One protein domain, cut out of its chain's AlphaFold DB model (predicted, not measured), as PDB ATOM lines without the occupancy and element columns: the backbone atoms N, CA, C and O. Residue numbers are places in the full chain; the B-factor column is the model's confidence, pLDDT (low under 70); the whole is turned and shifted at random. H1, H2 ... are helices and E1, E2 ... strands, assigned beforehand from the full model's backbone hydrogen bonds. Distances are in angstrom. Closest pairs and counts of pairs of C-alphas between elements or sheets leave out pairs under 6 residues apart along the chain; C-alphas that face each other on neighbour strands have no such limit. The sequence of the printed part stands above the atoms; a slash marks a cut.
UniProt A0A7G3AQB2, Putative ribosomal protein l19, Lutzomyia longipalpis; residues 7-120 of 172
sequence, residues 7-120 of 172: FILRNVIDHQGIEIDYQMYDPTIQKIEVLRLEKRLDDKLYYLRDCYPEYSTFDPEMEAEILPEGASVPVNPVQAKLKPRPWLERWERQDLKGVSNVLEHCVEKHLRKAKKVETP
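This is residues 7 to 120 of the 172 residues of the protein "Putative ribosomal protein l19" of Lutzomyia longipalpis (UniProt A0A7G3AQB2). With little regular structure, this is a loose body mostly of long loops, with the hairpin E1 and E2 toward one end, H2 at the opposite end, and residues 25 to 31 sticking out. The 114 printed residues, mixed in class, run E1, E2, H1, H2; named elements hold 27, and the two-strand sheet is antiparallel. The radius of gyration of the C-alphas is 17.0 A, the spans 49 by 35 by 27 A.

E1, residues 7 to 13, begins at C-alpha 7 (-17.232, 15.632, -7.421) and spans 18.9 A. E2, 16 to 23, spans 22.8 A. H1, 46 to 49, spans 6.0 A. H2, 108 to 115, spans 10.6 A to C-alpha 115 (-12.843, 0.861, 19.542).

E1 and E2 stand at 157 degrees, with N 9 and O 20 at 2.9 A. H1 and E1 are near each other, with 5 C-alpha pairs within 10 A. H2 is apart from E1, E2 and H1. In H2 every O i to N i+4 pair is within hydrogen-bond range; H1 is too short for one.

C-alphas 30 and 108, the farthest apart, are 50.5 A apart. The printed part has no cut. Links E2 to H1 and H1 to H2 are long. No printed residue is under 70 in pLDDT.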
ATOM      1  N   PHE A   7     -16.119  16.270  -8.106       95.88
ATOM      2  CA  PHE A   7     -17.232  15.632  -7.421       95.88
ATOM      3  C   PHE A   7     -17.603  14.331  -8.125       95.88
ATOM      4  O   PHE A   7     -17.554  14.225  -9.349       95.88
ATOM      5  N   ILE A   8     -18.003  13.344  -7.327       97.38
ATOM      6  CA  ILE A   8     -18.378  12.022  -7.819       97.38
ATOM      7  C   ILE A   8     -19.899  11.944  -7.869       97.38
ATOM      8  O   ILE A   8     -20.563  12.140  -6.849       97.38
ATOM      9  N   LEU A   9     -20.439  11.616  -9.040       96.94
ATOM     10  CA  LEU A   9     -21.839  11.239  -9.200       96.94
ATOM     11  C   LEU A   9     -21.956   9.721  -9.251       96.94
ATOM     12  O   LEU A   9     -21.199   9.060  -9.960       96.94
ATOM     13  N   ARG A  10     -22.919   9.180  -8.501       97.31
ATOM     14  CA  ARG A  10     -23.240   7.753  -8.452       97.31
ATOM     15  C   ARG A  10     -24.687   7.545  -8.877       97.31
ATOM     16  O   ARG A  10     -25.571   8.183  -8.313       97.31
ATOM     17  N   ASN A  11     -24.919   6.616  -9.798       97.25
ATOM     18  CA  ASN A  11     -26.255   6.113 -10.119       97.25
ATOM     19  C   ASN A  11     -26.203   4.598 -10.384       97.25
ATOM     20  O   ASN A  11     -25.129   4.026 -10.581       97.25
ATOM     21  N   VAL A  12     -27.358   3.943 -10.386       97.00
ATOM     22  CA  VAL A  12     -27.525   2.558 -10.827       97.00
ATOM     23  C   VAL A  12     -28.349   2.569 -12.110       97.00
ATOM     24  O   VAL A  12     -29.524   2.913 -12.081       97.00
ATOM     25  N   ILE A  13     -27.727   2.192 -13.226       95.06
ATOM     26  CA  ILE A  13     -28.351   2.126 -14.556       95.06
ATOM     27  C   ILE A  13     -28.252   0.677 -15.025       95.06
ATOM     28  O   ILE A  13     -27.199   0.063 -14.875       95.06
ATOM     29  N   ASP A  14     -29.347   0.105 -15.527       92.88
ATOM     30  CA  ASP A  14     -29.413  -1.298 -15.970       92.88
ATOM     31  C   ASP A  14     -28.889  -2.294 -14.918       92.88
ATOM     32  O   ASP A  14     -28.141  -3.227 -15.209       92.88
ATOM     33  N   HIS A  15     -29.257  -2.065 -13.653       91.94
ATOM     34  CA  HIS A  15     -28.800  -2.830 -12.482       91.94
ATOM     35  C   HIS A  15     -27.282  -2.802 -12.226       91.94
ATOM     36  O   HIS A  15     -26.793  -3.512 -11.344       91.94
ATOM     37  N   GLN A  16     -26.543  -1.940 -12.924       94.75
ATOM     38  CA  GLN A  16     -25.115  -1.737 -12.748       94.75
ATOM     39  C   GLN A  16     -24.849  -0.410 -12.031       94.75
ATOM     40  O   GLN A  16     -25.322   0.650 -12.434       94.75
ATOM     41  N   GLY A  17     -24.063  -0.455 -10.954       95.06
ATOM     42  CA  GLY A  17     -23.605   0.757 -10.277       95.06
ATOM     43  C   GLY A  17     -22.522   1.457 -11.094       95.06
ATOM     44  O   GLY A  17     -21.486   0.852 -11.372       95.06
ATOM     45  N   ILE A  18     -22.755   2.721 -11.442       96.75
ATOM     46  CA  ILE A  18     -21.847   3.572 -12.213       96.75
ATOM     47  C   ILE A  18     -21.452   4.772 -11.353       96.75
ATOM     48  O   ILE A  18     -22.290   5.377 -10.681       96.75
ATOM     49  N   GLU A  19     -20.166   5.111 -11.376       97.31
ATOM     50  CA  GLU A  19     -19.625   6.310 -10.741       97.31
ATOM     51  C   GLU A  19     -18.784   7.091 -11.745       97.31
ATOM     52  O   GLU A  19     -17.962   6.508 -12.453       97.31
ATOM     53  N   ILE A  20     -18.989   8.405 -11.798       97.06
ATOM     54  CA  ILE A  20     -18.238   9.312 -12.666       97.06
ATOM     55  C   ILE A  20     -17.685  10.444 -11.808       97.06
ATOM     56  O   ILE A  20     -18.431  11.088 -11.070       97.06
ATOM     57  N   ASP A  21     -16.376  10.670 -11.904       96.50
ATOM     58  CA  ASP A  21     -15.684  11.782 -11.254       96.50
ATOM     59  C   ASP A  21     -15.569  12.961 -12.230       96.50
ATOM     60  O   ASP A  21     -14.847  12.887 -13.227       96.50
ATOM     61  N   TYR A  22     -16.304  14.037 -11.957       96.62
ATOM     62  CA  TYR A  22     -16.315  15.244 -12.775       96.62
ATOM     63  C   TYR A  22     -15.395  16.306 -12.185       96.62
ATOM     64  O   TYR A  22     -15.513  16.678 -11.018       96.62
ATOM     65  N   GLN A  23     -14.520  16.863 -13.018       96.06
ATOM     66  CA  GLN A  23     -13.692  18.012 -12.658       96.06
ATOM     67  C   GLN A  23     -14.484  19.305 -12.906       96.06
ATOM     68  O   GLN A  23     -14.806  19.621 -14.044       96.06
ATOM     69  N   MET A  24     -14.777  20.084 -11.859       94.88
ATOM     70  CA  MET A  24     -15.688  21.247 -11.910       94.88
ATOM     71  C   MET A  24     -15.320  22.306 -12.955       94.88
ATOM     72  O   MET A  24     -16.198  22.989 -13.473       94.88
ATOM     73  N   TYR A  25     -14.028  22.468 -13.234       94.94
ATOM     74  CA  TYR A  25     -13.505  23.501 -14.132       94.94
ATOM     75  C   TYR A  25     -13.013  22.927 -15.467       94.94
ATOM     76  O   TYR A  25     -12.205  23.556 -16.151       94.94
ATOM     77  N   ASP A  26     -13.461  21.725 -15.828       94.62
ATOM     78  CA  ASP A  26     -13.144  21.115 -17.115       94.62
ATOM     79  C   ASP A  26     -13.858  21.865 -18.259       94.62
ATOM     80  O   ASP A  26     -15.081  22.030 -18.210       94.62
ATOM     81  N   PRO A  27     -13.136  22.314 -19.307       95.69
ATOM     82  CA  PRO A  27     -13.734  23.015 -20.445       95.69
ATOM     83  C   PRO A  27     -14.715  22.162 -21.265       95.69
ATOM     84  O   PRO A  27     -15.442  22.710 -22.093       95.69
ATOM     85  N   THR A  28     -14.738  20.841 -21.080       96.06
ATOM     86  CA  THR A  28     -15.690  19.944 -21.752       96.06
ATOM     87  C   THR A  28     -17.086  19.971 -21.123       96.06
ATOM     88  O   THR A  28     -18.056  19.577 -21.777       96.06
ATOM     89  N   ILE A  29     -17.224  20.481 -19.893       96.12
ATOM     90  CA  ILE A  29     -18.520  20.639 -19.228       96.12
ATOM     91  C   ILE A  29     -19.298  21.779 -19.889       96.12
ATOM     92  O   ILE A  29     -18.884  22.936 -19.876       96.12
ATOM     93  N   GLN A  30     -20.471  21.455 -20.434       96.31
ATOM     94  CA  GLN A  30     -21.334  22.436 -21.103       96.31
ATOM     95  C   GLN A  30     -22.371  23.057 -20.161       96.31
ATOM     96  O   GLN A  30     -22.643  24.255 -20.232       96.31
ATOM     97  N   LYS A  31     -22.973  22.244 -19.285       95.69
ATOM     98  CA  LYS A  31     -24.025  22.650 -18.349       95.69
ATOM     99  C   LYS A  31     -23.965  21.758 -17.111       95.69
ATOM    100  O   LYS A  31     -23.823  20.546 -17.240       95.69
ATOM    101  N   ILE A  32     -24.114  22.364 -15.937       96.00
ATOM    102  CA  ILE A  32     -24.390  21.661 -14.681       96.00
ATOM    103  C   ILE A  32     -25.796  22.073 -14.256       96.00
ATOM    104  O   ILE A  32     -26.091  23.264 -14.152       96.00
ATOM    105  N   GLU A  33     -26.662  21.092 -14.050       94.88
ATOM    106  CA  GLU A  33     -28.048  21.283 -13.636       94.88
ATOM    107  C   GLU A  33     -28.286  20.547 -12.321       94.88
ATOM    108  O   GLU A  33     -27.888  19.396 -12.162       94.88
ATOM    109  N   VAL A  34     -28.896  21.240 -11.361       94.88
ATOM    110  CA  VAL A  34     -29.228  20.677 -10.052       94.88
ATOM    111  C   VAL A  34     -30.684  20.241 -10.097       94.88
ATOM    112  O   VAL A  34     -31.569  21.088 -10.163       94.88
ATOM    113  N   LEU A  35     -30.918  18.929 -10.066       95.62
ATOM    114  CA  LEU A  35     -32.269  18.360 -10.113       95.62
ATOM    115  C   LEU A  35     -32.962  18.455  -8.752       95.62
ATOM    116  O   LEU A  35     -34.129  18.809  -8.670       95.62
ATOM    117  N   ARG A  36     -32.231  18.194  -7.667       95.19
ATOM    118  CA  ARG A  36     -32.743  18.296  -6.300       95.19
ATOM    119  C   ARG A  36     -31.647  18.760  -5.357       95.19
ATOM    120  O   ARG A  36     -30.558  18.188  -5.331       95.19
ATOM    121  N   LEU A  37     -31.939  19.796  -4.576       95.81
ATOM    122  CA  LEU A  37     -31.012  20.356  -3.600       95.81
ATOM    123  C   LEU A  37     -31.357  19.851  -2.197       95.81
ATOM    124  O   LEU A  37     -32.328  20.295  -1.590       95.81
ATOM    125  N   GLU A  38     -30.532  18.958  -1.657       95.56
ATOM    126  CA  GLU A  38     -30.686  18.453  -0.292       95.56
ATOM    127  C   GLU A  38     -29.341  18.194   0.389       95.56
ATOM    128  O   GLU A  38     -28.294  18.067  -0.248       95.56
ATOM    129  N   LYS A  39     -29.379  18.112   1.718       96.81
ATOM    130  CA  LYS A  39     -28.281  17.631   2.559       96.81
ATOM    131  C   LYS A  39     -28.602  16.249   3.102       96.81
ATOM    132  O   LYS A  39     -29.762  15.887   3.280       96.81
ATOM    133  N   ARG A  40     -27.559  15.498   3.434       96.56
ATOM    134  CA  ARG A  40     -27.642  14.199   4.111       96.56
ATOM    135  C   ARG A  40     -27.064  14.325   5.522       96.56
ATOM    136  O   ARG A  40     -26.493  15.354   5.872       96.56
ATOM    137  N   LEU A  41     -27.233  13.282   6.335       96.50
ATOM    138  CA  LEU A  41     -26.721  13.251   7.712       96.50
ATOM    139  C   LEU A  41     -25.186  13.188   7.792       96.50
ATOM    140  O   LEU A  41     -24.621  13.588   8.808       96.50
ATOM    141  N   ASP A  42     -24.540  12.698   6.733       96.19
ATOM    142  CA  ASP A  42     -23.087  12.585   6.613       96.19
ATOM    143  C   ASP A  42     -22.584  13.395   5.412       96.19
ATOM    144  O   ASP A  42     -23.249  13.459   4.376       96.19
ATOM    145  N   ASP A  43     -21.367  13.934   5.517       93.19
ATOM    146  CA  ASP A  43     -20.727  14.716   4.446       93.19
ATOM    147  C   ASP A  43     -20.281  13.854   3.254       93.19
ATOM    148  O   ASP A  43     -20.118  14.344   2.137       93.19
ATOM    149  N   LYS A  44     -20.021  12.563   3.494       94.50
ATOM    150  CA  LYS A  44     -19.500  11.615   2.504       94.50
ATOM    151  C   LYS A  44     -20.397  10.391   2.447       94.50
ATOM    152  O   LYS A  44     -20.600   9.720   3.452       94.50
ATOM    153  N   LEU A  45     -20.867  10.063   1.247       96.56
ATOM    154  CA  LEU A  45     -21.846   8.996   1.018       96.56
ATOM    155  C   LEU A  45     -21.223   7.728   0.414       96.56
ATOM    156  O   LEU A  45     -21.904   6.957  -0.257       96.56
ATOM    157  N   TYR A  46     -19.927   7.483   0.630       96.06
ATOM    158  CA  TYR A  46     -19.229   6.338   0.024       96.06
ATOM    159  C   TYR A  46     -19.798   4.975   0.444       96.06
ATOM    160  O   TYR A  46     -19.693   4.010  -0.314       96.06
ATOM    161  N   TYR A  47     -20.473   4.907   1.596       96.00
ATOM    162  CA  TYR A  47     -21.179   3.709   2.056       96.00
ATOM    163  C   TYR A  47     -22.292   3.253   1.102       96.00
ATOM    164  O   TYR A  47     -22.630   2.071   1.097       96.00
ATOM    165  N   LEU A  48     -22.806   4.133   0.231       96.50
ATOM    166  CA  LEU A  48     -23.803   3.780  -0.787       96.50
ATOM    167  C   LEU A  48     -23.305   2.720  -1.787       96.50
ATOM    168  O   LEU A  48     -24.114   2.063  -2.442       96.50
ATOM    169  N   ARG A  49     -21.985   2.509  -1.888       95.88
ATOM    170  CA  ARG A  49     -21.386   1.408  -2.663       95.88
ATOM    171  C   ARG A  49     -21.765   0.031  -2.119       95.88
ATOM    172  O   ARG A  49     -22.013  -0.880  -2.905       95.88
ATOM    173  N   ASP A  50     -21.849  -0.086  -0.797       95.94
ATOM    174  CA  ASP A  50     -22.151  -1.325  -0.073       95.94
ATOM    175  C   ASP A  50     -23.623  -1.408   0.388       95.94
ATOM    176  O   ASP A  50     -24.045  -2.410   0.968       95.94
ATOM    177  N   CYS A  51     -24.430  -0.373   0.131       96.12
ATOM    178  CA  CYS A  51     -25.864  -0.356   0.422       96.12
ATOM    179  C   CYS A  51     -26.704  -1.101  -0.625       96.12
ATOM    180  O   CYS A  51     -26.235  -1.489  -1.702       96.12
ATOM    181  N   TYR A  52     -27.985  -1.303  -0.306       95.50
ATOM    182  CA  TYR A  52     -28.966  -1.767  -1.288       95.50
ATOM    183  C   TYR A  52     -29.105  -0.773  -2.459       95.50
ATOM    184  O   TYR A  52     -29.063   0.437  -2.224       95.50
ATOM    185  N   PRO A  53     -29.290  -1.258  -3.707       94.69
ATOM    186  CA  PRO A  53     -29.348  -0.399  -4.895       94.69
ATOM    187  C   PRO A  53     -30.464   0.649  -4.860       94.69
ATOM    188  O   PRO A  53     -30.314   1.703  -5.466       94.69
ATOM    189  N   GLU A  54     -31.544   0.395  -4.119       94.50
ATOM    190  CA  GLU A  54     -32.687   1.306  -3.951       94.50
ATOM    191  C   GLU A  54     -32.271   2.703  -3.467       94.50
ATOM    192  O   GLU A  54     -32.858   3.698  -3.869       94.50
ATOM    193  N   TYR A  55     -31.207   2.801  -2.663       95.62
ATOM    194  CA  TYR A  55     -30.684   4.081  -2.165       95.62
ATOM    195  C   TYR A  55     -29.754   4.802  -3.157       95.62
ATOM    196  O   TYR A  55     -29.185   5.841  -2.827       95.62
ATOM    197  N   SER A  56     -29.501   4.224  -4.331       95.75
ATOM    198  CA  SER A  56     -28.600   4.763  -5.362       95.75
ATOM    199  C   SER A  56     -29.193   4.708  -6.769       95.75
ATOM    200  O   SER A  56     -28.476   4.994  -7.723       95.75
ATOM    201  N   THR A  57     -30.456   4.304  -6.906       96.50
ATOM    202  CA  THR A  57     -31.147   4.221  -8.194       96.50
ATOM    203  C   THR A  57     -32.002   5.467  -8.351       96.50
ATOM    204  O   THR A  57     -32.933   5.675  -7.576       96.50
ATOM    205  N   PHE A  58     -31.675   6.285  -9.344       95.88
ATOM    206  CA  PHE A  58     -32.406   7.500  -9.682       95.88
ATOM    207  C   PHE A  58     -32.795   7.475 -11.154       95.88
ATOM    208  O   PHE A  58     -32.010   7.038 -12.000       95.88
ATOM    209  N   ASP A  59     -34.001   7.962 -11.436       95.31
ATOM    210  CA  ASP A  59     -34.520   8.084 -12.793       95.31
ATOM    211  C   ASP A  59     -33.692   9.115 -13.590       95.31
ATOM    212  O   ASP A  59     -33.575  10.263 -13.148       95.31
ATOM    213  N   PRO A  60     -33.101   8.738 -14.741       91.75
ATOM    214  CA  PRO A  60     -32.399   9.675 -15.615       91.75
ATOM    215  C   PRO A  60     -33.274  10.820 -16.142       91.75
ATOM    216  O   PRO A  60     -32.732  11.869 -16.484       91.75
ATOM    217  N   GLU A  61     -34.595  10.632 -16.214       94.25
ATOM    218  CA  GLU A  61     -35.550  11.624 -16.728       94.25
ATOM    219  C   GLU A  61     -36.242  12.429 -15.613       94.25
ATOM    220  O   GLU A  61     -37.254  13.085 -15.855       94.25
ATOM    221  N   MET A  62     -35.710  12.414 -14.383       94.38
ATOM    222  CA  MET A  62     -36.315  13.164 -13.280       94.38
ATOM    223  C   MET A  62     -36.335  14.682 -13.545       94.38
ATOM    224  O   MET A  62     -35.348  15.283 -13.977       94.38
ATOM    225  N   GLU A  63     -37.461  15.321 -13.228       94.81
ATOM    226  CA  GLU A  63     -37.612  16.773 -13.341       94.81
ATOM    227  C   GLU A  63     -36.925  17.515 -12.182       94.81
ATOM    228  O   GLU A  63     -36.754  16.985 -11.081       94.81
ATOM    229  N   ALA A  64     -36.540  18.771 -12.427       95.25
ATOM    230  CA  ALA A  64     -35.898  19.602 -11.417       95.25
ATOM    231  C   ALA A  64     -36.913  20.146 -10.392       95.25
ATOM    232  O   ALA A  64     -37.844  20.877 -10.734       95.25
ATOM    233  N   GLU A  65     -36.687  19.845  -9.114       93.31
ATOM    234  CA  GLU A  65     -37.439  20.384  -7.984       93.31
ATOM    235  C   GLU A  65     -36.950  21.809  -7.660       93.31
ATOM    236  O   GLU A  65     -35.801  22.026  -7.263       93.31
ATOM    237  N   ILE A  66     -37.827  22.807  -7.805       90.62
ATOM    238  CA  ILE A  66     -37.485  24.211  -7.540       90.62
ATOM    239  C   ILE A  66     -37.633  24.505  -6.045       90.62
ATOM    240  O   ILE A  66     -38.740  24.506  -5.502       90.62
ATOM    241  N   LEU A  67     -36.519  24.830  -5.389       91.56
ATOM    242  CA  LEU A  67     -36.522  25.362  -4.029       91.56
ATOM    243  C   LEU A  67     -36.725  26.891  -4.070       91.56
ATOM    244  O   LEU A  67     -36.021  27.563  -4.831       91.56
ATOM    245  N   PRO A  68     -37.649  27.468  -3.275       92.00
ATOM    246  CA  PRO A  68     -37.845  28.913  -3.244       92.00
ATOM    247  C   PRO A  68     -36.581  29.639  -2.771       92.00
ATOM    248  O   PRO A  68     -35.863  29.173  -1.882       92.00
ATOM    249  N   GLU A  69     -36.318  30.800  -3.367       90.12
ATOM    250  CA  GLU A  69     -35.127  31.593  -3.071       90.12
ATOM    251  C   GLU A  69     -35.106  32.018  -1.593       90.12
ATOM    252  O   GLU A  69     -36.090  32.525  -1.055       90.12
ATOM    253  N   GLY A  70     -33.981  31.771  -0.920       90.88
ATOM    254  CA  GLY A  70     -33.799  32.075   0.502       90.88
ATOM    255  C   GLY A  70     -34.296  30.999   1.474       90.88
ATOM    256  O   GLY A  70     -34.049  31.126   2.673       90.88
ATOM    257  N   ALA A  71     -34.942  29.926   1.004       92.75
ATOM    258  CA  ALA A  71     -35.254  28.795   1.872       92.75
ATOM    259  C   ALA A  71     -33.981  28.056   2.310       92.75
ATOM    260  O   ALA A  71     -32.994  27.960   1.578       92.75
ATOM    261  N   SER A  72     -34.004  27.517   3.530       93.75
ATOM    262  CA  SER A  72     -32.917  26.679   4.021       93.75
ATOM    263  C   SER A  72     -32.852  25.370   3.231       93.75
ATOM    264  O   SER A  72     -33.870  24.808   2.829       93.75
ATOM    265  N   VAL A  73     -31.636  24.869   3.016       95.31
ATOM    266  CA  VAL A  73     -31.439  23.590   2.324       95.31
ATOM    267  C   VAL A  73     -31.996  22.452   3.193       95.31
ATOM    268  O   VAL A  73     -31.522  22.293   4.325       95.31
ATOM    269  N   PRO A  74     -32.957  21.650   2.695       95.94
ATOM    270  CA  PRO A  74     -33.567  20.578   3.474       95.94
ATOM    271  C   PRO A  74     -32.553  19.475   3.797       95.94
ATOM    272  O   PRO A  74     -31.716  19.115   2.968       95.94
ATOM    273  N   VAL A  75     -32.635  18.922   5.012       96.69
ATOM    274  CA  VAL A  75     -31.820  17.772   5.435       96.69
ATOM    275  C   VAL A  75     -32.662  16.508   5.351       96.69
ATOM    276  O   VAL A  75     -33.655  16.369   6.060       96.69
ATOM    277  N   ASN A  76     -32.246  15.580   4.500       95.81
ATOM    278  CA  ASN A  76     -32.874  14.285   4.313       95.81
ATOM    279  C   ASN A  76     -32.421  13.306   5.423       95.81
ATOM    280  O   ASN A  76     -31.242  12.930   5.455       95.81
ATOM    281  N   PRO A  77     -33.329  12.865   6.323       95.81
ATOM    282  CA  PRO A  77     -32.987  12.011   7.461       95.81
ATOM    283  C   PRO A  77     -32.926  10.514   7.114       95.81
ATOM    284  O   PRO A  77     -32.685   9.699   8.003       95.81
ATOM    285  N   VAL A  78     -33.172  10.119   5.858       95.50
ATOM    286  CA  VAL A  78     -33.246   8.703   5.463       95.50
ATOM    287  C   VAL A  78     -31.920   7.993   5.736       95.50
ATOM    288  O   VAL A  78     -30.888   8.356   5.169       95.50
ATOM    289  N   GLN A  79     -31.968   6.932   6.539       96.06
ATOM    290  CA  GLN A  79     -30.825   6.062   6.803       96.06
ATOM    291  C   GLN A  79     -30.798   4.892   5.818       96.06
ATOM    292  O   GLN A  79     -31.771   4.148   5.689       96.06
ATOM    293  N   ALA A  80     -29.672   4.716   5.135       95.69
ATOM    294  CA  ALA A  80     -29.463   3.609   4.219       95.69
ATOM    295  C   ALA A  80     -29.219   2.298   4.985       95.69
ATOM    296  O   ALA A  80     -28.764   2.289   6.136       95.69
ATOM    297  N   LYS A  81     -29.514   1.178   4.325       96.56
ATOM    298  CA  LYS A  81     -29.205  -0.169   4.814       96.56
ATOM    299  C   LYS A  81     -28.044  -0.753   4.017       96.56
ATOM    300  O   LYS A  81     -28.079  -0.784   2.786       96.56
ATOM    301  N   LEU A  82     -27.014  -1.203   4.724       96.12
ATOM    302  CA  LEU A  82     -25.897  -1.960   4.172       96.12
ATOM    303  C   LEU A  82     -26.348  -3.370   3.796       96.12
ATOM    304  O   LEU A  82     -27.193  -3.965   4.468       96.12
ATOM    305  N   LYS A  83     -25.742  -3.911   2.741       95.25
ATOM    306  CA  LYS A  83     -25.789  -5.342   2.447       95.25
ATOM    307  C   LYS A  83     -24.989  -6.117   3.504       95.25
ATOM    308  O   LYS A  83     -24.156  -5.531   4.200       95.25
ATOM    309  N   PRO A  84     -25.169  -7.442   3.607       94.38
ATOM    310  CA  PRO A  84     -24.257  -8.280   4.372       94.38
ATOM    311  C   PRO A  84     -22.806  -8.127   3.889       94.38
ATOM    312  O   PRO A  84     -22.548  -7.817   2.728       94.38
ATOM    313  N   ARG A  85     -21.851  -8.372   4.790       92.38
ATOM    314  CA  ARG A  85     -20.412  -8.399   4.476       92.38
ATOM    315  C   ARG A  85     -20.104  -9.414   3.353       92.38
ATOM    316  O   ARG A  85     -20.785 -10.437   3.285       92.38
ATOM    317  N   PRO A  86     -19.028  -9.226   2.561       94.31
ATOM    318  CA  PRO A  86     -17.948  -8.238   2.708       94.31
ATOM    319  C   PRO A  86     -18.279  -6.845   2.140       94.31
ATOM    320  O   PRO A  86     -19.030  -6.727   1.183       94.31
ATOM    321  N   TRP A  87     -17.673  -5.807   2.729       94.81
ATOM    322  CA  TRP A  87     -17.786  -4.401   2.309       94.81
ATOM    323  C   TRP A  87     -16.463  -3.879   1.754       94.81
ATOM    324  O   TRP A  87     -15.403  -4.425   2.083       94.81
ATOM    325  N   LEU A  88     -16.525  -2.794   0.983       93.00
ATOM    326  CA  LEU A  88     -15.348  -2.105   0.457       93.00
ATOM    327  C   LEU A  88     -14.522  -1.452   1.574       93.00
ATOM    328  O   LEU A  88     -13.299  -1.593   1.612       93.00
ATOM    329  N   GLU A  89     -15.188  -0.766   2.504       93.19
ATOM    330  CA  GLU A  89     -14.540  -0.117   3.643       93.19
ATOM    331  C   GLU A  89     -15.017  -0.666   4.990       93.19
ATOM    332  O   GLU A  89     -15.992  -1.406   5.130       93.19
ATOM    333  N   ARG A  90     -14.275  -0.289   6.032       93.50
ATOM    334  CA  ARG A  90     -14.602  -0.599   7.422       93.50
ATOM    335  C   ARG A  90     -15.509   0.485   7.988       93.50
ATOM    336  O   ARG A  90     -15.068   1.290   8.810       93.50
ATOM    337  N   TRP A  91     -16.758   0.496   7.526       94.62
ATOM    338  CA  TRP A  91     -17.784   1.451   7.954       94.62
ATOM    339  C   TRP A  91     -18.003   1.436   9.466       94.62
ATOM    340  O   TRP A  91     -18.291   2.473  10.042       94.62
ATOM    341  N   GLU A  92     -17.741   0.306  10.139       91.56
ATOM    342  CA  GLU A  92     -17.854   0.189  11.600       91.56
ATOM    343  C   GLU A  92     -16.905   1.100  12.395       91.56
ATOM    344  O   GLU A  92     -17.003   1.188  13.614       91.56
ATOM    345  N   ARG A  93     -15.926   1.711  11.721       92.31
ATOM    346  CA  ARG A  93     -14.939   2.621  12.316       92.31
ATOM    347  C   ARG A  93     -15.283   4.088  12.103       92.31
ATOM    348  O   ARG A  93     -14.608   4.943  12.665       92.31
ATOM    349  N   GLN A  94     -16.239   4.361  11.225       89.62
ATOM    350  CA  GLN A  94     -16.671   5.701  10.881       89.62
ATOM    351  C   GLN A  94     -17.936   5.981  11.700       89.62
ATOM    352  O   GLN A  94     -18.824   5.133  11.765       89.62
ATOM    353  N   ASP A  95     -18.004   7.137  12.359       88.44
ATOM    354  CA  ASP A  95     -19.171   7.570  13.143       88.44
ATOM    355  C   ASP A  95     -20.303   8.033  12.201       88.44
ATOM    356  O   ASP A  95     -20.622   9.218  12.111       88.44
ATOM    357  N   LEU A  96     -20.822   7.095  11.397       93.19
ATOM    358  CA  LEU A  96     -21.830   7.340  10.364       93.19
ATOM    359  C   LEU A  96     -23.220   7.475  10.987       93.19
ATOM    360  O   LEU A  96     -23.663   6.608  11.739       93.19
ATOM    361  N   LYS A  97     -23.947   8.520  10.596       94.94
ATOM    362  CA  LYS A  97     -25.322   8.791  11.045       94.94
ATOM    363  C   LYS A  97     -26.371   8.374  10.020       94.94
ATOM    364  O   LYS A  97     -27.528   8.146  10.373       94.94
ATOM    365  N   GLY A  98     -25.980   8.276   8.752       94.38
ATOM    366  CA  GLY A  98     -26.835   7.929   7.622       94.38
ATOM    367  C   GLY A  98     -26.966   6.434   7.344       94.38
ATOM    368  O   GLY A  98     -27.540   6.082   6.316       94.38
ATOM    369  N   VAL A  99     -26.472   5.556   8.222       95.69
ATOM    370  CA  VAL A  99     -26.574   4.096   8.073       95.69
ATOM    371  C   VAL A  99     -27.209   3.479   9.316       95.69
ATOM    372  O   VAL A  99     -26.785   3.755  10.433       95.69
ATOM    373  N   SER A 100     -28.212   2.624   9.121       93.75
ATOM    374  CA  SER A 100     -29.018   2.068  10.223       93.75
ATOM    375  C   SER A 100     -28.466   0.762  10.811       93.75
ATOM    376  O   SER A 100     -28.484   0.570  12.023       93.75
ATOM    377  N   ASN A 101     -27.937  -0.134   9.976       92.62
ATOM    378  CA  ASN A 101     -27.672  -1.536  10.330       92.62
ATOM    379  C   ASN A 101     -26.177  -1.906  10.417       92.62
ATOM    380  O   ASN A 101     -25.814  -3.075  10.283       92.62
ATOM    381  N   VAL A 102     -25.281  -0.935  10.642       89.00
ATOM    382  CA  VAL A 102     -23.826  -1.201  10.706       89.00
ATOM    383  C   VAL A 102     -23.500  -2.276  11.747       89.00
ATOM    384  O   VAL A 102     -22.710  -3.185  11.483       89.00
ATOM    385  N   LEU A 103     -24.127  -2.189  12.924       88.19
ATOM    386  CA  LEU A 103     -23.877  -3.094  14.046       88.19
ATOM    387  C   LEU A 103     -24.441  -4.501  13.813       88.19
ATOM    388  O   LEU A 103     -23.825  -5.467  14.251       88.19
ATOM    389  N   GLU A 104     -25.546  -4.637  13.073       91.12
ATOM    390  CA  GLU A 104     -26.190  -5.932  12.786       91.12
ATOM    391  C   GLU A 104     -25.260  -6.880  12.018       91.12
ATOM    392  O   GLU A 104     -25.258  -8.092  12.226       91.12
ATOM    393  N   HIS A 105     -24.422  -6.322  11.145       87.94
ATOM    394  CA  HIS A 105     -23.460  -7.075  10.344       87.94
ATOM    395  C   HIS A 105     -22.064  -7.151  10.984       87.94
ATOM    396  O   HIS A 105     -21.116  -7.638  10.355       87.94
ATOM    397  N   CYS A 106     -21.897  -6.670  12.220       88.12
ATOM    398  CA  CYS A 106     -20.620  -6.658  12.925       88.12
ATOM    399  C   CYS A 106     -20.593  -7.649  14.093       88.12
ATOM    400  O   CYS A 106     -21.320  -7.533  15.069       88.12
ATOM    401  N   VAL A 107     -19.652  -8.591  14.031       91.06
ATOM    402  CA  VAL A 107     -19.291  -9.459  15.166       91.06
ATOM    403  C   VAL A 107     -18.471  -8.673  16.200       91.06
ATOM    404  O   VAL A 107     -17.722  -7.766  15.837       91.06
ATOM    405  N   GLU A 108     -18.497  -9.095  17.465       91.00
ATOM    406  CA  GLU A 108     -17.734  -8.523  18.592       91.00
ATOM    407  C   GLU A 108     -16.254  -8.232  18.271       91.00
ATOM    408  O   GLU A 108     -15.691  -7.196  18.631       91.00
ATOM    409  N   LYS A 109     -15.601  -9.113  17.500       92.38
ATOM    410  CA  LYS A 109     -14.214  -8.916  17.047       92.38
ATOM    411  C   LYS A 109     -14.031  -7.625  16.237       92.38
ATOM    412  O   LYS A 109     -12.963  -7.014  16.318       92.38
ATOM    413  N   HIS A 110     -15.018  -7.237  15.432       91.31
ATOM    414  CA  HIS A 110     -14.996  -6.002  14.647       91.31
ATOM    415  C   HIS A 110     -15.152  -4.785  15.551       91.31
ATOM    416  O   HIS A 110     -14.318  -3.883  15.478       91.31
ATOM    417  N   LEU A 111     -16.114  -4.820  16.474       91.12
ATOM    418  CA  LEU A 111     -16.364  -3.745  17.438       91.12
ATOM    419  C   LEU A 111     -15.137  -3.485  18.319       91.12
ATOM    420  O   LEU A 111     -14.652  -2.357  18.409       91.12
ATOM    421  N   ARG A 112     -14.525  -4.546  18.863       93.44
ATOM    422  CA  ARG A 112     -13.285  -4.437  19.646       93.44
ATOM    423  C   ARG A 112     -12.137  -3.821  18.844       93.44
ATOM    424  O   ARG A 112     -11.295  -3.130  19.413       93.44
ATOM    425  N   LYS A 113     -12.053  -4.089  17.538       93.06
ATOM    426  CA  LYS A 113     -11.032  -3.490  16.662       93.06
ATOM    427  C   LYS A 113     -11.349  -2.040  16.311       93.06
ATOM    428  O   LYS A 113     -10.405  -1.271  16.180       93.06
ATOM    429  N   ALA A 114     -12.620  -1.688  16.143       93.06
ATOM    430  CA  ALA A 114     -13.049  -0.320  15.876       93.06
ATOM    431  C   ALA A 114     -12.733   0.583  17.074       93.06
ATOM    432  O   ALA A 114     -12.008   1.560  16.921       93.06
ATOM    433  N   LYS A 115     -13.108   0.148  18.283       92.88
ATOM    434  CA  LYS A 115     -12.843   0.861  19.542       92.88
ATOM    435  C   LYS A 115     -11.359   1.159  19.790       92.88
ATOM    436  O   LYS A 115     -11.017   2.159  20.401       92.88
ATOM    437  N   LYS A 116     -10.452   0.301  19.306       94.44
ATOM    438  CA  LYS A 116      -8.997   0.524  19.420       94.44
ATOM    439  C   LYS A 116      -8.472   1.665  18.544       94.44
ATOM    440  O   LYS A 116      -7.389   2.164  18.822       94.44
ATOM    441  N   VAL A 117      -9.170   1.989  17.459       93.25
ATOM    442  CA  VAL A 117      -8.771   3.017  16.480       93.25
ATOM    443  C   VAL A 117      -9.555   4.313  16.698       93.25
ATOM    444  O   VAL A 117      -9.264   5.320  16.065       93.25
ATOM    445  N   GLU A 118     -10.543   4.296  17.589       92.38
ATOM    446  CA  GLU A 118     -11.343   5.462  17.919       92.38
ATOM    447  C   GLU A 118     -10.461   6.595  18.455       92.38
ATOM    448  O   GLU A 118      -9.554   6.380  19.263       92.38
ATOM    449  N   THR A 119     -10.748   7.814  18.008       92.69
ATOM    450  CA  THR A 119      -9.999   9.019  18.371       92.69
ATOM    451  C   THR A 119     -10.907  10.012  19.109       92.69
ATOM    452  O   THR A 119     -11.224  11.080  18.576       92.69
ATOM    453  N   PRO A 120     -11.355   9.696  20.342       92.94
ATOM    454  CA  PRO A 120     -12.329  10.508  21.076       92.94
ATOM    455  C   PRO A 120     -11.829  11.919  21.422       92.94
ATOM    456  O   PRO A 120     -12.640  12.799  21.708       92.94
TER     457      PRO A 120